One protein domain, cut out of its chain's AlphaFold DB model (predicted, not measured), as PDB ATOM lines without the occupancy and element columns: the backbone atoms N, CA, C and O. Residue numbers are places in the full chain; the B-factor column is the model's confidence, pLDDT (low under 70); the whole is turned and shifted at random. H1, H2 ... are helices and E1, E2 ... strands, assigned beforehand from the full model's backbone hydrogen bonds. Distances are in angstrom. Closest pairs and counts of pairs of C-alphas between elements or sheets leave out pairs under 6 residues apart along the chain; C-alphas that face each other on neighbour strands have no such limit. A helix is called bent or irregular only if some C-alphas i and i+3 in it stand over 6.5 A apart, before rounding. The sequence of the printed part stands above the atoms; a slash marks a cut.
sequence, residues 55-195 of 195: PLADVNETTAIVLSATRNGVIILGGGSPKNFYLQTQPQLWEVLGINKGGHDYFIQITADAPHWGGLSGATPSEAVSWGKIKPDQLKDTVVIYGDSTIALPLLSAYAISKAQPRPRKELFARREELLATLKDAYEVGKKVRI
ATOM      1  N   PRO A  55     -35.230 -25.903   3.258       94.75
ATOM      2  CA  PRO A  55     -34.192 -26.218   2.279       94.75
ATOM      3  C   PRO A  55     -34.233 -25.332   1.025       94.75
ATOM      4  O   PRO A  55     -33.228 -25.225   0.326       94.75
ATOM      5  N   LEU A  56     -35.374 -24.705   0.707       96.00
ATOM      6  CA  LEU A  56     -35.489 -23.833  -0.466       96.00
ATOM      7  C   LEU A  56     -34.749 -22.511  -0.238       96.00
ATOM      8  O   LEU A  56     -34.150 -21.974  -1.174       96.00
ATOM      9  N   ALA A  57     -34.741 -22.013   1.000       96.12
ATOM     10  CA  ALA A  57     -33.903 -20.883   1.388       96.12
ATOM     11  C   ALA A  57     -32.416 -21.192   1.144       96.12
ATOM     12  O   ALA A  57     -31.728 -20.391   0.508       96.12
ATOM     13  N   ASP A  58     -31.947 -22.384   1.532       97.25
ATOM     14  CA  ASP A  58     -30.554 -22.811   1.332       97.25
ATOM     15  C   ASP A  58     -30.187 -22.941  -0.157       97.25
ATOM     16  O   ASP A  58     -29.088 -22.554  -0.568       97.25
ATOM     17  N   VAL A  59     -31.102 -23.446  -0.998       98.00
ATOM     18  CA  VAL A  59     -30.903 -23.502  -2.460       98.00
ATOM     19  C   VAL A  59     -30.698 -22.098  -3.029       98.00
ATOM     20  O   VAL A  59     -29.761 -21.875  -3.798       98.00
ATOM     21  N   ASN A  60     -31.528 -21.131  -2.639       98.00
ATOM     22  CA  ASN A  60     -31.393 -19.755  -3.115       98.00
ATOM     23  C   ASN A  60     -30.124 -19.079  -2.576       98.00
ATOM     24  O   ASN A  60     -29.437 -18.388  -3.325       98.00
ATOM     25  N   GLU A  61     -29.773 -19.294  -1.308       98.00
ATOM     26  CA  GLU A  61     -28.605 -18.658  -0.690       98.00
ATOM     27  C   GLU A  61     -27.287 -19.177  -1.284       98.00
ATOM     28  O   GLU A  61     -26.420 -18.392  -1.674       98.00
ATOM     29  N   THR A  62     -27.154 -20.494  -1.456       97.94
ATOM     30  CA  THR A  62     -25.982 -21.089  -2.122       97.94
ATOM     31  C   THR A  62     -25.858 -20.643  -3.577       97.94
ATOM     32  O   THR A  62     -24.763 -20.304  -4.035       97.94
ATOM     33  N   THR A  63     -26.982 -20.557  -4.289       98.06
ATOM     34  CA  THR A  63     -27.042 -20.036  -5.660       98.06
ATOM     35  C   THR A  63     -26.601 -18.572  -5.725       98.06
ATOM     36  O   THR A  63     -25.822 -18.200  -6.603       98.06
ATOM     37  N   ALA A  64     -27.020 -17.741  -4.769       98.25
ATOM     38  CA  ALA A  64     -26.626 -16.336  -4.674       98.25
ATOM     39  C   ALA A  64     -25.118 -16.151  -4.416       98.25
ATOM     40  O   ALA A  64     -24.474 -15.279  -5.013       98.25
ATOM     41  N   ILE A  65     -24.533 -17.004  -3.567       97.88
ATOM     42  CA  ILE A  65     -23.083 -17.040  -3.322       97.88
ATOM     43  C   ILE A  65     -22.334 -17.372  -4.613       97.88
ATOM     44  O   ILE A  65     -21.360 -16.693  -4.954       97.88
ATOM     45  N   VAL A  66     -22.788 -18.397  -5.342       97.12
ATOM     46  CA  VAL A  66     -22.186 -18.791  -6.620       97.12
ATOM     47  C   VAL A  66     -22.326 -17.663  -7.635       97.12
ATOM     48  O   VAL A  66     -21.316 -17.272  -8.215       97.12
ATOM     49  N   LEU A  67     -23.511 -17.058  -7.779       97.19
ATOM     50  CA  LEU A  67     -23.751 -15.941  -8.696       97.19
ATOM     51  C   LEU A  67     -22.752 -14.796  -8.505       97.19
ATOM     52  O   LEU A  67     -22.171 -14.302  -9.472       97.19
ATOM     53  N   SER A  68     -22.508 -14.416  -7.257       96.12
ATOM     54  CA  SER A  68     -21.691 -13.249  -6.911       96.12
ATOM     55  C   SER A  68     -20.180 -13.505  -6.986       96.12
ATOM     56  O   SER A  68     -19.373 -12.581  -6.892       96.12
ATOM     57  N   ALA A  69     -19.754 -14.759  -7.148       95.06
ATOM     58  CA  ALA A  69     -18.342 -15.113  -7.175       95.06
ATOM     59  C   ALA A  69     -17.697 -14.809  -8.539       95.06
ATOM     60  O   ALA A  69     -18.152 -15.300  -9.568       95.06
ATOM     61  N   THR A  70     -16.574 -14.079  -8.567       92.69
ATOM     62  CA  THR A  70     -15.782 -13.885  -9.803       92.69
ATOM     63  C   THR A  70     -15.251 -15.210 -10.352       92.69
ATOM     64  O   THR A  70     -15.286 -15.441 -11.554       92.69
ATOM     65  N   ARG A  71     -14.771 -16.077  -9.453       92.75
ATOM     66  CA  ARG A  71     -14.452 -17.484  -9.716       92.75
ATOM     67  C   ARG A  71     -14.963 -18.338  -8.569       92.75
ATOM     68  O   ARG A  71     -14.926 -17.896  -7.415       92.75
ATOM     69  N   ASN A  72     -15.398 -19.547  -8.876       94.12
ATOM     70  CA  ASN A  72     -15.964 -20.487  -7.921       94.12
ATOM     71  C   ASN A  72     -15.498 -21.921  -8.216       94.12
ATOM     72  O   ASN A  72     -15.025 -22.234  -9.304       94.12
ATOM     73  N   GLY A  73     -15.599 -22.796  -7.226       94.25
ATOM     74  CA  GLY A  73     -15.167 -24.175  -7.359       94.25
ATOM     75  C   GLY A  73     -15.304 -24.939  -6.058       94.25
ATOM     76  O   GLY A  73     -15.659 -24.361  -5.030       94.25
ATOM     77  N   VAL A  74     -15.028 -26.237  -6.114       95.94
ATOM     78  CA  VAL A  74     -15.343 -27.155  -5.018       95.94
ATOM     79  C   VAL A  74     -14.250 -28.188  -4.786       95.94
ATOM     80  O   VAL A  74     -13.627 -28.676  -5.729       95.94
ATOM     81  N   ILE A  75     -14.059 -28.528  -3.510       97.06
ATOM     82  CA  ILE A  75     -13.372 -29.739  -3.065       97.06
ATOM     83  C   ILE A  75     -14.445 -30.648  -2.465       97.06
ATOM     84  O   ILE A  75     -15.034 -30.324  -1.436       97.06
ATOM     85  N   ILE A  76     -14.727 -31.760  -3.134       96.81
ATOM     86  CA  ILE A  76     -15.731 -32.743  -2.730       96.81
ATOM     87  C   ILE A  76     -15.022 -33.874  -1.998       96.81
ATOM     88  O   ILE A  76     -14.102 -34.490  -2.535       96.81
ATOM     89  N   LEU A  77     -15.486 -34.172  -0.789       96.69
ATOM     90  CA  LEU A  77     -15.056 -35.327  -0.010       96.69
ATOM     91  C   LEU A  77     -16.186 -36.362  -0.030       96.69
ATOM     92  O   LEU A  77     -17.233 -36.160   0.578       96.69
ATOM     93  N   GLY A  78     -15.987 -37.447  -0.771       94.81
ATOM     94  CA  GLY A  78     -16.990 -38.463  -1.065       94.81
ATOM     95  C   GLY A  78     -17.884 -38.087  -2.252       94.81
ATOM     96  O   GLY A  78     -17.409 -37.813  -3.359       94.81
ATOM     97  N   GLY A  79     -19.196 -38.106  -2.022       93.19
ATOM     98  CA  GLY A  79     -20.220 -37.902  -3.044       93.19
ATOM     99  C   GLY A  79     -21.589 -37.586  -2.441       93.19
ATOM    100  O   GLY A  79     -21.699 -36.804  -1.499       93.19
ATOM    101  N   GLY A  80     -22.638 -38.197  -2.986       93.75
ATOM    102  CA  GLY A  80     -23.994 -38.136  -2.451       93.75
ATOM    103  C   GLY A  80     -24.646 -36.758  -2.539       93.75
ATOM    104  O   GLY A  80     -24.345 -35.945  -3.416       93.75
ATOM    105  N   SER A  81     -25.568 -36.514  -1.608       94.69
ATOM    106  CA  SER A  81     -26.396 -35.305  -1.573       94.69
ATOM    107  C   SER A  81     -25.569 -34.001  -1.538       94.69
ATOM    108  O   SER A  81     -25.844 -33.126  -2.361       94.69
ATOM    109  N   PRO A  82     -24.487 -33.869  -0.733       94.81
ATOM    110  CA  PRO A  82     -23.665 -32.653  -0.720       94.81
ATOM    111  C   PRO A  82     -22.986 -32.335  -2.061       94.81
ATOM    112  O   PRO A  82     -22.909 -31.165  -2.440       94.81
ATOM    113  N   LYS A  83     -22.539 -33.359  -2.815       94.81
ATOM    114  CA  LYS A  83     -21.959 -33.175  -4.160       94.81
ATOM    115  C   LYS A  83     -22.974 -32.521  -5.092       94.81
ATOM    116  O   LYS A  83     -22.664 -31.511  -5.719       94.81
ATOM    117  N   ASN A  84     -24.186 -33.070  -5.180       94.50
ATOM    118  CA  ASN A  84     -25.191 -32.482  -6.062       94.50
ATOM    119  C   ASN A  84     -25.697 -31.135  -5.544       94.50
ATOM    120  O   ASN A  84     -25.918 -30.247  -6.355       94.50
ATOM    121  N   PHE A  85     -25.827 -30.957  -4.229       96.88
ATOM    122  CA  PHE A  85     -26.347 -29.719  -3.651       96.88
ATOM    123  C   PHE A  85     -25.501 -28.492  -3.991       96.88
ATOM    124  O   PHE A  85     -26.047 -27.439  -4.297       96.88
ATOM    125  N   TYR A  86     -24.173 -28.635  -4.007       96.62
ATOM    126  CA  TYR A  86     -23.301 -27.580  -4.514       96.62
ATOM    127  C   TYR A  86     -23.402 -27.449  -6.042       96.62
ATOM    128  O   TYR A  86     -23.626 -26.356  -6.557       96.62
ATOM    129  N   LEU A  87     -23.264 -28.556  -6.784       95.62
ATOM    130  CA  LEU A  87     -23.175 -28.505  -8.248       95.62
ATOM    131  C   LEU A  87     -24.473 -28.041  -8.932       95.62
ATOM    132  O   LEU A  87     -24.420 -27.473 -10.019       95.62
ATOM    133  N   GLN A  88     -25.638 -28.276  -8.321       95.25
ATOM    134  CA  GLN A  88     -26.935 -27.858  -8.866       95.25
ATOM    135  C   GLN A  88     -27.126 -26.339  -8.868       95.25
ATOM    136  O   GLN A  88     -28.014 -25.857  -9.560       95.25
ATOM    137  N   THR A  89     -26.300 -25.579  -8.140       97.06
ATOM    138  CA  THR A  89     -26.352 -24.107  -8.162       97.06
ATOM    139  C   THR A  89     -26.193 -23.551  -9.577       97.06
ATOM    140  O   THR A  89     -26.780 -22.524  -9.899       97.06
ATOM    141  N   GLN A  90     -25.463 -24.249 -10.454       95.25
ATOM    142  CA  GLN A  90     -25.303 -23.834 -11.845       95.25
ATOM    143  C   GLN A  90     -26.570 -24.075 -12.678       95.25
ATOM    144  O   GLN A  90     -27.092 -23.091 -13.198       95.25
ATOM    145  N   PRO A  91     -27.138 -25.298 -12.761       93.50
ATOM    146  CA  PRO A  91     -28.480 -25.511 -13.314       93.50
ATOM    147  C   PRO A  91     -29.548 -24.584 -12.725       93.50
ATOM    148  O   PRO A  91     -30.364 -24.037 -13.462       93.50
ATOM    149  N   GLN A  92     -29.502 -24.317 -11.416       95.88
ATOM    150  CA  GLN A  92     -30.412 -23.362 -10.790       95.88
ATOM    151  C   GLN A  92     -30.271 -21.965 -11.412       95.88
ATOM    152  O   GLN A  92     -31.278 -21.330 -11.712       95.88
ATOM    153  N   LEU A  93     -29.050 -21.487 -11.670       94.94
ATOM    154  CA  LEU A  93     -28.833 -20.215 -12.361       94.94
ATOM    155  C   LEU A  93     -29.318 -20.252 -13.812       94.94
ATOM    156  O   LEU A  93     -30.218 -19.493 -14.167       94.94
ATOM    157  N   TRP A  94     -28.729 -21.099 -14.658       90.69
ATOM    158  CA  TRP A  94     -28.926 -20.982 -16.104       90.69
ATOM    159  C   TRP A  94     -30.241 -21.604 -16.581       90.69
ATOM    160  O   TRP A  94     -30.921 -21.007 -17.415       90.69
ATOM    161  N   GLU A  95     -30.625 -22.761 -16.044       90.56
ATOM    162  CA  GLU A  95     -31.800 -23.508 -16.497       90.56
ATOM    163  C   GLU A  95     -33.066 -23.010 -15.806       90.56
ATOM    164  O   GLU A  95     -34.068 -22.750 -16.472       90.56
ATOM    165  N   VAL A  96     -33.024 -22.837 -14.478       93.12
ATOM    166  CA  VAL A  96     -34.211 -22.519 -13.665       93.12
ATOM    167  C   VAL A  96     -34.461 -21.016 -13.562       93.12
ATOM    168  O   VAL A  96     -35.618 -20.600 -13.660       93.12
ATOM    169  N   LEU A  97     -33.420 -20.197 -13.397       93.69
ATOM    170  CA  LEU A  97     -33.549 -18.741 -13.231       93.69
ATOM    171  C   LEU A  97     -33.254 -17.941 -14.512       93.69
ATOM    172  O   LEU A  97     -33.551 -16.749 -14.554       93.69
ATOM    173  N   GLY A  98     -32.720 -18.570 -15.566       91.44
ATOM    174  CA  GLY A  98     -32.382 -17.895 -16.826       91.44
ATOM    175  C   GLY A  98     -31.171 -16.957 -16.728       91.44
ATOM    176  O   GLY A  98     -31.037 -16.028 -17.520       91.44
ATOM    177  N   ILE A  99     -30.295 -17.170 -15.743       92.75
ATOM    178  CA  ILE A  99     -29.106 -16.357 -15.473       92.75
ATOM    179  C   ILE A  99     -27.871 -17.116 -15.965       92.75
ATOM    180  O   ILE A  99     -27.439 -18.094 -15.355       92.75
ATOM    181  N   ASN A 100     -27.261 -16.661 -17.059       87.94
ATOM    182  CA  ASN A 100     -26.076 -17.324 -17.594       87.94
ATOM    183  C   ASN A 100     -24.792 -16.833 -16.909       87.94
ATOM    184  O   ASN A 100     -24.266 -15.766 -17.222       87.94
ATOM    185  N   LYS A 101     -24.275 -17.647 -15.987       85.69
ATOM    186  CA  LYS A 101     -22.957 -17.460 -15.366       85.69
ATOM    187  C   LYS A 101     -21.864 -18.365 -15.965       85.69
ATOM    188  O   LYS A 101     -20.671 -18.101 -15.790       85.69
ATOM    189  N   GLY A 102     -22.268 -19.424 -16.664       87.56
ATOM    190  CA  GLY A 102     -21.422 -20.575 -16.978       87.56
ATOM    191  C   GLY A 102     -21.158 -21.468 -15.758       87.56
ATOM    192  O   GLY A 102     -21.460 -21.095 -14.629       87.56
ATOM    193  N   GLY A 103     -20.577 -22.649 -15.990       89.69
ATOM    194  CA  GLY A 103     -20.296 -23.644 -14.948       89.69
ATOM    195  C   GLY A 103     -19.221 -23.238 -13.929       89.69
ATOM    196  O   GLY A 103     -18.705 -22.118 -13.927       89.69
ATOM    197  N   HIS A 104     -18.880 -24.156 -13.024       93.75
ATOM    198  CA  HIS A 104     -17.827 -23.955 -12.027       93.75
ATOM    199  C   HIS A 104     -16.423 -23.914 -12.656       93.75
ATOM    200  O   HIS A 104     -16.174 -24.591 -13.655       93.75
ATOM    201  N   ASP A 105     -15.515 -23.129 -12.059       94.12
ATOM    202  CA  ASP A 105     -14.145 -22.933 -12.560       94.12
ATOM    203  C   ASP A 105     -13.167 -24.003 -12.056       94.12
ATOM    204  O   ASP A 105     -12.257 -24.384 -12.777       94.12
ATOM    205  N   TYR A 106     -13.343 -24.490 -10.823       95.38
ATOM    206  CA  TYR A 106     -12.453 -25.491 -10.223       95.38
ATOM    207  C   TYR A 106     -13.229 -26.682  -9.660       95.38
ATOM    208  O   TYR A 106     -14.266 -26.513  -9.011       95.38
ATOM    209  N   PHE A 107     -12.691 -27.886  -9.851       95.75
ATOM    210  CA  PHE A 107     -13.292 -29.127  -9.375       95.75
ATOM    211  C   PHE A 107     -12.218 -30.105  -8.898       95.75
ATOM    212  O   PHE A 107     -11.384 -30.562  -9.681       95.75
ATOM    213  N   ILE A 108     -12.276 -30.455  -7.616       96.31
ATOM    214  CA  ILE A 108     -11.502 -31.546  -7.027       96.31
ATOM    215  C   ILE A 108     -12.489 -32.479  -6.337       96.31
ATOM    216  O   ILE A 108     -13.265 -32.039  -5.492       96.31
ATOM    217  N   GLN A 109     -12.448 -33.765  -6.661       96.50
ATOM    218  CA  GLN A 109     -13.218 -34.788  -5.969       96.50
ATOM    219  C   GLN A 109     -12.284 -35.846  -5.390       96.50
ATOM    220  O   GLN A 109     -11.418 -36.359  -6.085       96.50
ATOM    221  N   ILE A 110     -12.490 -36.199  -4.127       97.25
ATOM    222  CA  ILE A 110     -11.886 -37.362  -3.478       97.25
ATOM    223  C   ILE A 110     -13.021 -38.340  -3.206       97.25
ATOM    224  O   ILE A 110     -13.944 -37.988  -2.480       97.25
ATOM    225  N   THR A 111     -13.005 -39.534  -3.788       95.75
ATOM    226  CA  THR A 111     -14.104 -40.500  -3.650       95.75
ATOM    227  C   THR A 111     -13.596 -41.932  -3.674       95.75
ATOM    228  O   THR A 111     -12.642 -42.239  -4.377       95.75
ATOM    229  N   ALA A 112     -14.255 -42.821  -2.935       93.56
ATOM    230  CA  ALA A 112     -14.061 -44.264  -3.074       93.56
ATOM    231  C   ALA A 112     -15.029 -44.885  -4.099       93.56
ATOM    232  O   ALA A 112     -14.889 -46.057  -4.438       93.56
ATOM    233  N   ASP A 113     -16.018 -44.119  -4.573       93.25
ATOM    234  CA  ASP A 113     -17.031 -44.619  -5.499       93.25
ATOM    235  C   ASP A 113     -16.522 -44.656  -6.944       93.25
ATOM    236  O   ASP A 113     -15.729 -43.810  -7.369       93.25
ATOM    237  N   ALA A 114     -17.004 -45.638  -7.702       89.94
ATOM    238  CA  ALA A 114     -16.538 -45.929  -9.045       89.94
ATOM    239  C   ALA A 114     -17.571 -45.511 -10.111       89.94
ATOM    240  O   ALA A 114     -18.770 -45.728  -9.924       89.94
ATOM    241  N   PRO A 115     -17.140 -44.987 -11.276       89.62
ATOM    242  CA  PRO A 115     -18.069 -44.490 -12.295       89.62
ATOM    243  C   PRO A 115     -18.995 -45.553 -12.901       89.62
ATOM    244  O   PRO A 115     -20.112 -45.241 -13.305       89.62
ATOM    245  N   HIS A 116     -18.551 -46.813 -12.984       89.62
ATOM    246  CA  HIS A 116     -19.253 -47.871 -13.722       89.62
ATOM    247  C   HIS A 116     -20.598 -48.284 -13.106       89.62
ATOM    248  O   HIS A 116     -21.399 -48.920 -13.784       89.62
ATOM    249  N   TRP A 117     -20.870 -47.900 -11.857       88.94
ATOM    250  CA  TRP A 117     -22.167 -48.128 -11.218       88.94
ATOM    251  C   TRP A 117     -23.246 -47.132 -11.658       88.94
ATOM    252  O   TRP A 117     -24.413 -47.321 -11.328       88.94
ATOM    253  N   GLY A 118     -22.879 -46.059 -12.372       86.88
ATOM    254  CA  GLY A 118     -23.817 -45.012 -12.794       86.88
ATOM    255  C   GLY A 118     -24.362 -44.163 -11.639       86.88
ATOM    256  O   GLY A 118     -25.350 -43.450 -11.799       86.88
ATOM    257  N   GLY A 119     -23.745 -44.245 -10.457       88.06
ATOM    258  CA  GLY A 119     -24.116 -43.446  -9.296       88.06
ATOM    259  C   GLY A 119     -23.564 -42.021  -9.373       88.06
ATOM    260  O   GLY A 119     -22.422 -41.796  -9.770       88.06
ATOM    261  N   LEU A 120     -24.340 -41.048  -8.885       87.94
ATOM    262  CA  LEU A 120     -23.925 -39.641  -8.763       87.94
ATOM    263  C   LEU A 120     -22.585 -39.478  -8.018       87.94
ATOM    264  O   LEU A 120     -21.780 -38.593  -8.327       87.94
ATOM    265  N   SER A 121     -22.351 -40.307  -7.003       89.50
ATOM    266  CA  SER A 121     -21.140 -40.272  -6.187       89.50
ATOM    267  C   SER A 121     -19.887 -40.562  -7.028       89.50
ATOM    268  O   SER A 121     -18.945 -39.773  -6.970       89.50
ATOM    269  N   GLY A 122     -19.905 -41.583  -7.885       88.25
ATOM    270  CA  GLY A 122     -18.842 -41.912  -8.842       88.25
ATOM    271  C   GLY A 122     -18.860 -41.118 -10.155       88.25
ATOM    272  O   GLY A 122     -17.923 -41.243 -10.940       88.25
ATOM    273  N   ALA A 123     -19.891 -40.298 -10.404       87.38
ATOM    274  CA  ALA A 123     -20.050 -39.544 -11.653       87.38
ATOM    275  C   ALA A 123     -18.823 -38.680 -11.981       87.38
ATOM    276  O   ALA A 123     -18.367 -37.881 -11.150       87.38
ATOM    277  N   THR A 124     -18.316 -38.831 -13.204       87.56
ATOM    278  CA  THR A 124     -17.075 -38.185 -13.657       87.56
ATOM    279  C   THR A 124     -17.257 -36.677 -13.890       87.56
ATOM    280  O   THR A 124     -18.371 -36.218 -14.148       87.56
ATOM    281  N   PRO A 125     -16.176 -35.875 -13.876       85.00
ATOM    282  CA  PRO A 125     -16.253 -34.459 -14.230       85.00
ATOM    283  C   PRO A 125     -16.794 -34.228 -15.647       85.00
ATOM    284  O   PRO A 125     -17.534 -33.273 -15.869       85.00
ATOM    285  N   SER A 126     -16.488 -35.128 -16.587       85.00
ATOM    286  CA  SER A 126     -17.007 -35.080 -17.960       85.00
ATOM    287  C   SER A 126     -18.534 -35.157 -18.002       85.00
ATOM    288  O   SER A 126     -19.167 -34.459 -18.787       85.00
ATOM    289  N   GLU A 127     -19.135 -35.955 -17.120       80.12
ATOM    290  CA  GLU A 127     -20.588 -36.004 -16.960       80.12
ATOM    291  C   GLU A 127     -21.118 -34.694 -16.365       80.12
ATOM    292  O   GLU A 127     -22.115 -34.159 -16.827       80.12
ATOM    293  N   ALA A 128     -20.430 -34.091 -15.394       75.44
ATOM    294  CA  ALA A 128     -20.848 -32.802 -14.844       75.44
ATOM    295  C   ALA A 128     -20.805 -31.654 -15.881       75.44
ATOM    296  O   ALA A 128     -21.611 -30.724 -15.795       75.44
ATOM    297  N   VAL A 129     -19.915 -31.718 -16.877       81.69
ATOM    298  CA  VAL A 129     -19.876 -30.758 -17.995       81.69
ATOM    299  C   VAL A 129     -21.134 -30.833 -18.862       81.69
ATOM    300  O   VAL A 129     -21.634 -29.785 -19.266       81.69
ATOM    301  N   SER A 130     -21.695 -32.023 -19.115       77.94
ATOM    302  CA  SER A 130     -22.890 -32.152 -19.971       77.94
ATOM    303  C   SER A 130     -24.124 -31.461 -19.380       77.94
ATOM    304  O   SER A 130     -24.977 -30.982 -20.118       77.94
ATOM    305  N   TRP A 131     -24.168 -31.328 -18.053       78.44
ATOM    306  CA  TRP A 131     -25.207 -30.609 -17.310       78.44
ATOM    307  C   TRP A 131     -24.900 -29.118 -17.098       78.44
ATOM    308  O   TRP A 131     -25.579 -28.445 -16.322       78.44
ATOM    309  N   GLY A 132     -23.820 -28.598 -17.691       80.31
ATOM    310  CA  GLY A 132     -23.372 -27.220 -17.474       80.31
ATOM    311  C   GLY A 132     -22.907 -26.933 -16.041       80.31
ATOM    312  O   GLY A 132     -22.752 -25.769 -15.669       80.31
ATOM    313  N   LYS A 133     -22.674 -27.968 -15.217       87.12
ATOM    314  CA  LYS A 133     -22.203 -27.813 -13.830       87.12
ATOM    315  C   LYS A 133     -20.741 -27.371 -13.805       87.12
ATOM    316  O   LYS A 133     -20.353 -26.580 -12.954       87.12
ATOM    317  N   ILE A 134     -19.928 -27.829 -14.754       85.75
ATOM    318  CA  ILE A 134     -18.521 -27.429 -14.923       85.75
ATOM    319  C   ILE A 134     -18.369 -26.766 -16.292       85.75
ATOM    320  O   ILE A 134     -19.017 -27.185 -17.253       85.75
ATOM    321  N   LYS A 135     -17.534 -25.726 -16.396       83.00
ATOM    322  CA  LYS A 135     -17.268 -25.111 -17.703       83.00
ATOM    323  C   LYS A 135     -16.511 -26.096 -18.613       83.00
ATOM    324  O   LYS A 135     -15.546 -26.705 -18.148       83.00
ATOM    325  N   PRO A 136     -16.889 -26.246 -19.896       84.31
ATOM    326  CA  PRO A 136     -16.245 -27.213 -20.788       84.31
ATOM    327  C   PRO A 136     -14.724 -27.039 -20.931       84.31
ATOM    328  O   PRO A 136     -13.992 -28.023 -20.983       84.31
ATOM    329  N   ASP A 137     -14.231 -25.799 -20.949       87.25
ATOM    330  CA  ASP A 137     -12.807 -25.463 -21.064       87.25
ATOM    331  C   ASP A 137     -11.987 -25.834 -19.817       87.25
ATOM    332  O   ASP A 137     -10.775 -26.031 -19.920       87.25
ATOM    333  N   GLN A 138     -12.648 -25.975 -18.665       88.38
ATOM    334  CA  GLN A 138     -12.033 -26.339 -17.386       88.38
ATOM    335  C   GLN A 138     -11.969 -27.855 -17.168       88.38
ATOM    336  O   GLN A 138     -11.345 -28.301 -16.210       88.38
ATOM    337  N   LEU A 139     -12.571 -28.674 -18.045       84.62
ATOM    338  CA  LEU A 139     -12.626 -30.132 -17.873       84.62
ATOM    339  C   LEU A 139     -11.234 -30.760 -17.684       84.62
ATOM    340  O   LEU A 139     -11.046 -31.617 -16.822       84.62
ATOM    341  N   LYS A 140     -10.252 -30.297 -18.462       86.25
ATOM    342  CA  LYS A 140      -8.851 -30.752 -18.403       86.25
ATOM    343  C   LYS A 140      -8.148 -30.432 -17.077       86.25
ATOM    344  O   LYS A 140      -7.165 -31.086 -16.751       86.25
ATOM    345  N   ASP A 141      -8.657 -29.448 -16.339       89.94
ATOM    346  CA  ASP A 141      -8.100 -28.958 -15.076       89.94
ATOM    347  C   ASP A 141      -8.879 -29.513 -13.861       89.94
ATOM    348  O   ASP A 141      -8.647 -29.114 -12.716       89.94
ATOM    349  N   THR A 142      -9.806 -30.450 -14.095       93.06
ATOM    350  CA  THR A 142     -10.524 -31.170 -13.035       93.06
ATOM    351  C   THR A 142      -9.705 -32.344 -12.507       93.06
ATOM    352  O   THR A 142      -8.994 -33.017 -13.251       93.06
ATOM    353  N   VAL A 143      -9.818 -32.615 -11.205       95.00
ATOM    354  CA  VAL A 143      -9.078 -33.700 -10.547       95.00
ATOM    355  C   VAL A 143     -10.037 -34.628  -9.812       95.00
ATOM    356  O   VAL A 143     -10.865 -34.176  -9.021       95.00
ATOM    357  N   VAL A 144      -9.890 -35.937 -10.034       95.50
ATOM    358  CA  VAL A 144     -10.565 -36.982  -9.252       95.50
ATOM    359  C   VAL A 144      -9.518 -37.894  -8.630       95.50
ATOM    360  O   VAL A 144      -8.707 -38.494  -9.330       95.50
ATOM    361  N   ILE A 145      -9.548 -38.000  -7.308       95.44
ATOM    362  CA  ILE A 145      -8.724 -38.905  -6.515       95.44
ATOM    363  C   ILE A 145      -9.617 -40.068  -6.095       95.44
ATOM    364  O   ILE A 145     -10.522 -39.897  -5.275       95.44
ATOM    365  N   TYR A 146      -9.357 -41.248  -6.657       95.19
ATOM    366  CA  TYR A 146     -10.004 -42.484  -6.232       95.19
ATOM    367  C   TYR A 146      -9.302 -43.018  -4.983       95.19
ATOM    368  O   TYR A 146      -8.245 -43.640  -5.074       95.19
ATOM    369  N   GLY A 147      -9.847 -42.708  -3.809       94.56
ATOM    370  CA  GLY A 147      -9.231 -43.050  -2.534       94.56
ATOM    371  C   GLY A 147      -9.988 -42.516  -1.323       94.56
ATOM    372  O   GLY A 147     -10.950 -41.755  -1.438       94.56
ATOM    373  N   ASP A 148      -9.531 -42.936  -0.146       95.50
ATOM    374  CA  ASP A 148     -10.118 -42.553   1.135       95.50
ATOM    375  C   ASP A 148      -9.801 -41.084   1.481       95.50
ATOM    376  O   ASP A 148      -8.648 -40.632   1.421       95.50
ATOM    377  N   SER A 149     -10.831 -40.326   1.867       96.12
ATOM    378  CA  SER A 149     -10.695 -38.921   2.252       96.12
ATOM    379  C   SER A 149      -9.869 -38.732   3.522       96.12
ATOM    380  O   SER A 149      -9.196 -37.712   3.644       96.12
ATOM    381  N   THR A 150      -9.831 -39.720   4.416       96.94
ATOM    382  CA  THR A 150      -9.005 -39.706   5.633       96.94
ATOM    383  C   THR A 150      -7.506 -39.732   5.334       96.94
ATOM    384  O   THR A 150      -6.716 -39.298   6.168       96.94
ATOM    385  N   ILE A 151      -7.105 -40.160   4.132       97.12
ATOM    386  CA  ILE A 151      -5.712 -40.139   3.666       97.12
ATOM    387  C   ILE A 151      -5.456 -38.884   2.828       97.12
ATOM    388  O   ILE A 151      -4.510 -38.134   3.076       97.12
ATOM    389  N   ALA A 152      -6.305 -38.636   1.827       97.12
ATOM    390  CA  ALA A 152      -6.067 -37.572   0.858       97.12
ATOM    391  C   ALA A 152      -6.271 -36.165   1.446       97.12
ATOM    392  O   ALA A 152      -5.496 -35.257   1.134       97.12
ATOM    393  N   LEU A 153      -7.274 -35.961   2.313       96.81
ATOM    394  CA  LEU A 153      -7.573 -34.637   2.867       96.81
ATOM    395  C   LEU A 153      -6.450 -34.106   3.774       96.81
ATOM    396  O   LEU A 153      -6.079 -32.943   3.584       96.81
ATOM    397  N   PRO A 154      -5.876 -34.880   4.723       97.56
ATOM    398  CA  PRO A 154      -4.765 -34.383   5.535       97.56
ATOM    399  C   PRO A 154      -3.540 -34.000   4.702       97.56
ATOM    400  O   PRO A 154      -2.958 -32.945   4.941       97.56
ATOM    401  N   LEU A 155      -3.188 -34.797   3.686       97.38
ATOM    402  CA  LEU A 155      -2.066 -34.505   2.784       97.38
ATOM    403  C   LEU A 155      -2.298 -33.225   1.972       97.38
ATOM    404  O   LEU A 155      -1.431 -32.350   1.927       97.38
ATOM    405  N   LEU A 156      -3.486 -33.090   1.374       96.12
ATOM    406  CA  LEU A 156      -3.872 -31.901   0.616       96.12
ATOM    407  C   LEU A 156      -3.866 -30.650   1.502       96.12
ATOM    408  O   LEU A 156      -3.344 -29.609   1.104       96.12
ATOM    409  N   SER A 157      -4.415 -30.761   2.713       95.75
ATOM    410  CA  SER A 157      -4.489 -29.657   3.671       95.75
ATOM    411  C   SER A 157      -3.100 -29.245   4.159       95.75
ATOM    412  O   SER A 157      -2.793 -28.055   4.164       95.75
ATOM    413  N   ALA A 158      -2.233 -30.205   4.500       97.56
ATOM    414  CA  ALA A 158      -0.855 -29.935   4.910       97.56
ATOM    415  C   ALA A 158      -0.074 -29.209   3.805       97.56
ATOM    416  O   ALA A 158       0.573 -28.191   4.064       97.56
ATOM    417  N   TYR A 159      -0.195 -29.672   2.556       96.56
ATOM    418  CA  TYR A 159       0.416 -29.002   1.412       96.56
ATOM    419  C   TYR A 159      -0.128 -27.579   1.231       96.56
ATOM    420  O   TYR A 159       0.657 -26.632   1.169       96.56
ATOM    421  N   ALA A 160      -1.454 -27.411   1.202       94.75
ATOM    422  CA  ALA A 160      -2.097 -26.115   1.012       94.75
ATOM    423  C   ALA A 160      -1.690 -25.107   2.094       94.75
ATOM    424  O   ALA A 160      -1.306 -23.992   1.760       94.75
ATOM    425  N   ILE A 161      -1.689 -25.507   3.369       94.69
ATOM    426  CA  ILE A 161      -1.268 -24.653   4.488       94.69
ATOM    427  C   ILE A 161       0.222 -24.291   4.376       94.69
ATOM    428  O   ILE A 161       0.596 -23.160   4.665       94.69
ATOM    429  N   SER A 162       1.075 -25.215   3.917       97.00
ATOM    430  CA  SER A 162       2.518 -24.961   3.770       97.00
ATOM    431  C   SER A 162       2.886 -24.039   2.601       97.00
ATOM    432  O   SER A 162       3.964 -23.442   2.605       97.00
ATOM    433  N   LYS A 163       2.033 -23.951   1.571       97.06
ATOM    434  CA  LYS A 163       2.325 -23.229   0.320       97.06
ATOM    435  C   LYS A 163       1.492 -21.969   0.126       97.06
ATOM    436  O   LYS A 163       1.955 -21.044  -0.540       97.06
ATOM    437  N   ALA A 164       0.271 -21.931   0.649       94.75
ATOM    438  CA  ALA A 164      -0.643 -20.819   0.449       94.75
ATOM    439  C   ALA A 164      -0.464 -19.749   1.528       94.75
ATOM    440  O   ALA A 164      -0.305 -20.043   2.709       94.75
ATOM    441  N   GLN A 165      -0.561 -18.487   1.114       93.88
ATOM    442  CA  GLN A 165      -0.662 -17.365   2.041       93.88
ATOM    443  C   GLN A 165      -2.117 -17.185   2.506       93.88
ATOM    444  O   GLN A 165      -3.040 -17.422   1.713       93.88
ATOM    445  N   PRO A 166      -2.349 -16.736   3.755       90.88
ATOM    446  CA  PRO A 166      -3.681 -16.377   4.222       90.88
ATOM    447  C   PRO A 166      -4.346 -15.364   3.288       90.88
ATOM    448  O   PRO A 166      -3.724 -14.406   2.827       90.88
ATOM    449  N   ARG A 167      -5.633 -15.571   3.006       91.25
ATOM    450  CA  ARG A 167      -6.435 -14.671   2.170       91.25
ATOM    451  C   ARG A 167      -7.397 -13.869   3.046       91.25
ATOM    452  O   ARG A 167      -7.870 -14.411   4.047       91.25
ATOM    453  N   PRO A 168      -7.747 -12.630   2.656       93.69
ATOM    454  CA  PRO A 168      -8.829 -11.901   3.303       93.69
ATOM    455  C   PRO A 168     -10.110 -12.734   3.321       93.69
ATOM    456  O   PRO A 168     -10.470 -13.378   2.326       93.69
ATOM    457  N   ARG A 169     -10.788 -12.736   4.467       93.06
ATOM    458  CA  ARG A 169     -12.054 -13.444   4.644       93.06
ATOM    459  C   ARG A 169     -13.131 -12.780   3.792       93.06
ATOM    460  O   ARG A 169     -13.176 -11.561   3.666       93.06
ATOM    461  N   LYS A 170     -13.999 -13.599   3.196       94.25
ATOM    462  CA  LYS A 170     -15.122 -13.118   2.376       94.25
ATOM    463  C   LYS A 170     -16.371 -12.782   3.195       94.25
ATOM    464  O   LYS A 170     -17.276 -12.167   2.638       94.25
ATOM    465  N   GLU A 171     -16.418 -13.220   4.457       96.62
ATOM    466  CA  GLU A 171     -17.521 -12.974   5.398       96.62
ATOM    467  C   GLU A 171     -18.903 -13.341   4.803       96.62
ATOM    468  O   GLU A 171     -19.879 -12.608   4.938       96.62
ATOM    469  N   LEU A 172     -18.983 -14.470   4.080       97.00
ATOM    470  CA  LEU A 172     -20.132 -14.823   3.230       97.00
ATOM    471  C   LEU A 172     -21.455 -14.880   4.001       97.00
ATOM    472  O   LEU A 172     -22.469 -14.405   3.498       97.00
ATOM    473  N   PHE A 173     -21.443 -15.406   5.227       96.94
ATOM    474  CA  PHE A 173     -22.650 -15.493   6.049       96.94
ATOM    475  C   PHE A 173     -23.191 -14.110   6.435       96.94
ATOM    476  O   PHE A 173     -24.405 -13.911   6.476       96.94
ATOM    477  N   ALA A 174     -22.308 -13.138   6.689       97.19
ATOM    478  CA  ALA A 174     -22.702 -11.765   7.002       97.19
ATOM    479  C   ALA A 174     -23.293 -11.045   5.779       97.19
ATOM    480  O   ALA A 174     -24.137 -10.168   5.925       97.19
ATOM    481  N   ARG A 175     -22.889 -11.456   4.572       97.62
ATOM    482  CA  ARG A 175     -23.327 -10.874   3.298       97.62
ATOM    483  C   ARG A 175     -24.526 -11.580   2.667       97.62
ATOM    484  O   ARG A 175     -24.973 -11.167   1.604       97.62
ATOM    485  N   ARG A 176     -25.072 -12.631   3.285       96.88
ATOM    486  CA  ARG A 176     -26.127 -13.473   2.685       96.88
ATOM    487  C   ARG A 176     -27.326 -12.677   2.145       96.88
ATOM    488  O   ARG A 176     -27.807 -12.967   1.058       96.88
ATOM    489  N   GLU A 177     -27.762 -11.641   2.861       97.56
ATOM    490  CA  GLU A 177     -28.922 -10.822   2.481       97.56
ATOM    491  C   GLU A 177     -28.633  -9.958   1.241       97.56
ATOM    492  O   GLU A 177     -29.450  -9.913   0.324       97.56
ATOM    493  N   GLU A 178     -27.441  -9.357   1.168       98.19
ATOM    494  CA  GLU A 178     -26.934  -8.624  -0.005       98.19
ATOM    495  C   GLU A 178     -26.846  -9.543  -1.237       98.19
ATOM    496  O   GLU A 178     -27.302  -9.199  -2.332       98.19
ATOM    497  N   LEU A 179     -26.292 -10.746  -1.055       98.19
ATOM    498  CA  LEU A 179     -26.131 -11.728  -2.129       98.19
ATOM    499  C   LEU A 179     -27.499 -12.206  -2.642       98.19
ATOM    500  O   LEU A 179     -27.715 -12.294  -3.852       98.19
ATOM    501  N   LEU A 180     -28.441 -12.481  -1.736       98.12
ATOM    502  CA  LEU A 180     -29.809 -12.876  -2.080       98.12
ATOM    503  C   LEU A 180     -30.567 -11.766  -2.816       98.12
ATOM    504  O   LEU A 180     -31.319 -12.068  -3.743       98.12
ATOM    505  N   ALA A 181     -30.376 -10.501  -2.436       98.06
ATOM    506  CA  ALA A 181     -30.943  -9.369  -3.168       98.06
ATOM    507  C   ALA A 181     -30.405  -9.320  -4.608       98.06
ATOM    508  O   ALA A 181     -31.186  -9.277  -5.553       98.06
ATOM    509  N   THR A 182     -29.089  -9.483  -4.777       97.50
ATOM    510  CA  THR A 182     -28.447  -9.552  -6.102       97.50
ATOM    511  C   THR A 182     -29.017 -10.683  -6.968       97.50
ATOM    512  O   THR A 182     -29.256 -10.498  -8.161       97.50
ATOM    513  N   LEU A 183     -29.269 -11.861  -6.382       97.56
ATOM    514  CA  LEU A 183     -29.891 -12.981  -7.096       97.56
ATOM    515  C   LEU A 183     -31.319 -12.656  -7.550       97.56
ATOM    516  O   LEU A 183     -31.683 -12.984  -8.678       97.56
ATOM    517  N   LYS A 184     -32.118 -12.011  -6.692       96.75
ATOM    518  CA  LYS A 184     -33.488 -11.592  -7.026       96.75
ATOM    519  C   LYS A 184     -33.496 -10.591  -8.177       96.75
ATOM    520  O   LYS A 184     -34.239 -10.789  -9.132       96.75
ATOM    521  N   ASP A 185     -32.627  -9.585  -8.130       95.69
ATOM    522  CA  ASP A 185     -32.510  -8.586  -9.195       95.69
ATOM    523  C   ASP A 185     -32.114  -9.236 -10.529       95.69
ATOM    524  O   ASP A 185     -32.721  -8.969 -11.569       95.69
ATOM    525  N   ALA A 186     -31.141 -10.151 -10.503       94.44
ATOM    526  CA  ALA A 186     -30.726 -10.897 -11.688       94.44
ATOM    527  C   ALA A 186     -31.852 -11.789 -12.241       94.44
ATOM    528  O   ALA A 186     -32.024 -11.883 -13.459       94.44
ATOM    529  N   TYR A 187     -32.644 -12.412 -11.366       94.31
ATOM    530  CA  TYR A 187     -33.794 -13.219 -11.766       94.31
ATOM    531  C   TYR A 187     -34.891 -12.376 -12.428       94.31
ATOM    532  O   TYR A 187     -35.427 -12.786 -13.456       94.31
ATOM    533  N   GLU A 188     -35.193 -11.182 -11.912       92.88
ATOM    534  CA  GLU A 188     -36.179 -10.285 -12.531       92.88
ATOM    535  C   GLU A 188     -35.773  -9.854 -13.950       92.88
ATOM    536  O   GLU A 188     -36.627  -9.660 -14.820       92.88
ATOM    537  N   VAL A 189     -34.468  -9.750 -14.224       87.88
ATOM    538  CA  VAL A 189     -33.954  -9.543 -15.586       87.88
ATOM    539  C   VAL A 189     -34.098 -10.820 -16.420       87.88
ATOM    540  O   VAL A 189     -34.655 -10.767 -17.516       87.88
ATOM    541  N   GLY A 190     -33.654 -11.970 -15.901       81.06
ATOM    542  CA  GLY A 190     -33.710 -13.262 -16.601       81.06
ATOM    543  C   GLY A 190     -35.132 -13.692 -16.978       81.06
ATOM    544  O   GLY A 190     -35.370 -14.188 -18.079       81.06
ATOM    545  N   LYS A 191     -36.114 -13.412 -16.114       83.81
ATOM    546  CA  LYS A 191     -37.537 -13.696 -16.340       83.81
ATOM    547  C   LYS A 191     -38.088 -13.019 -17.597       83.81
ATOM    548  O   LYS A 191     -38.926 -13.607 -18.271       83.81
ATOM    549  N   LYS A 192     -37.609 -11.817 -17.935       76.56
ATOM    550  CA  LYS A 192     -38.046 -11.065 -19.128       76.56
ATOM    551  C   LYS A 192     -37.518 -11.651 -20.435       76.56
ATOM    552  O   LYS A 192     -38.143 -11.460 -21.467       76.56
ATOM    553  N   VAL A 193     -36.383 -12.347 -20.388       68.31
ATOM    554  CA  VAL A 193     -35.744 -12.990 -21.552       68.31
ATOM    555  C   VAL A 193     -36.373 -14.356 -21.857       68.31
ATOM    556  O   VAL A 193     -36.209 -14.892 -22.945       68.31
ATOM    557  N   ARG A 194     -37.095 -14.926 -20.887       62.06
ATOM    558  CA  ARG A 194     -37.717 -16.253 -20.967       62.06
ATOM    559  C   ARG A 194     -39.114 -16.250 -21.611       62.06
ATOM    560  O   ARG A 194     -39.697 -17.326 -21.724       62.06
ATOM    561  N   ILE A 195     -39.643 -15.070 -21.954       48.09
ATOM    562  CA  ILE A 195     -40.932 -14.863 -22.643       48.09
ATOM    563  C   ILE A 195     -40.695 -14.809 -24.150       48.09
ATOM    564  O   ILE A 195     -39.772 -14.072 -24.558       48.09
TER     565      ILE A 195
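What this domain is: This is residues 55 to 195 of the 195 residues of the protein "Deoxyhypusine synthase family protein" of Ktedonobacteraceae bacterium (UniProt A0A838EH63). A small, flat sheet of three parallel strands, E1, E2 and E3, has helix H2 packed along E1 and a short helical hairpin, H4 and H5, at its rim; H1, H3 and H7 cluster at one end of the body. At the other end, H6 starts by the sheet, residues 154 to 171, of which 154 to 163 belong to H6, stick out, and the chain then runs back through residues 172 to 175 to H7. The printed part has 141 residues, with seven named helices and three named strands in the order H1 E1 H2 H3 E2 H4 H5 E3 H6 H7; the sheet order is E1 E2 E3. The class is mostly helix, and the whole is compact, with a radius of gyration of the C-alphas of 16.3 A and spans of 48 by 38 by 30 A.

Where its parts are: H1, residues 55 to 68, begins at C-alpha 55 (-34.192, -26.218, 2.279) and is 20.2 A long. E1 is residues 73 to 77, 13.4 A. H2 is residues 80 to 87 and H3 residues 89 to 96. E2, residues 106 to 111, is 16.5 A long and starts at C-alpha 106 (-12.453, -25.491, -10.223). H4 is residues 125 to 130 and H5 residues 136 to 141; H5 is irregular, with C-alphas 137 and 140 7.1 A apart. E3 is residues 143 to 146. H6, residues 149 to 163, 20.5 A, is neither bent nor irregular, but only just: C-alphas 151 and 154 are 6.1 A apart. H7, residues 176 to 193, 26.1 A, ends at C-alpha 193 (-35.744, -12.990, -21.552).

How they stand to each other: E1 and E2 are parallel at 6 degrees, with N 76 and O 108 2.8 A apart, within hydrogen-bond range. E2 and E3 are parallel at 2 degrees, with N 145 and O 109 at 2.8 A. E1, H2 H3, E2 and E2, H4 H5, E3 are strand-helix-strand units, parallel neighbour strands joined through helices, each with a right-handed crossover. H2 is on the sheet over E1, at a height over the sheet of 9.3 A, and runs along the strands. H5 only grazes the sheet with residues 138 to 141, and H6 only grazes it with residues 149 to 153. H4 and H5, a helical hairpin, touch at a shallow tilt of 2 degrees, opposite ways; their closest C-alphas, Val 129 and Pro 136, are 5.8 A apart. H1 touches H3 about perpendicular at 85 degrees, closest at the C-alphas of Thr 63 and Thr 89, 4.8 A. H1 touches H7 about perpendicular at 83 degrees, through residues 176 to 183 of H7 alone, closest at the C-alphas of Ala 64 and Leu 183, 5.3 A. H6 and H7 are apart. In H1 and H2 every O i to N i+4 pair is within hydrogen-bond range; the counts are 3 of 4 in H3, 1 of 2 in H4, 0 of 2 in H5, with 2 of 3 O i to N i+3 pairs there, 9 of 11 in H6 and 12 of 14 in H7.

The domain as a whole: The C-alphas of Ser 162 and Ile 195, the two farthest apart, are 51.8 A apart. The printed part has no cut. The links E2 to H4 and H6 to H7 are long, and residues 154 to 171, of which 154 to 163 belong to H6, stand free. The mean pLDDT of the printed part is 92.2; residues 193 to 195 are under 70.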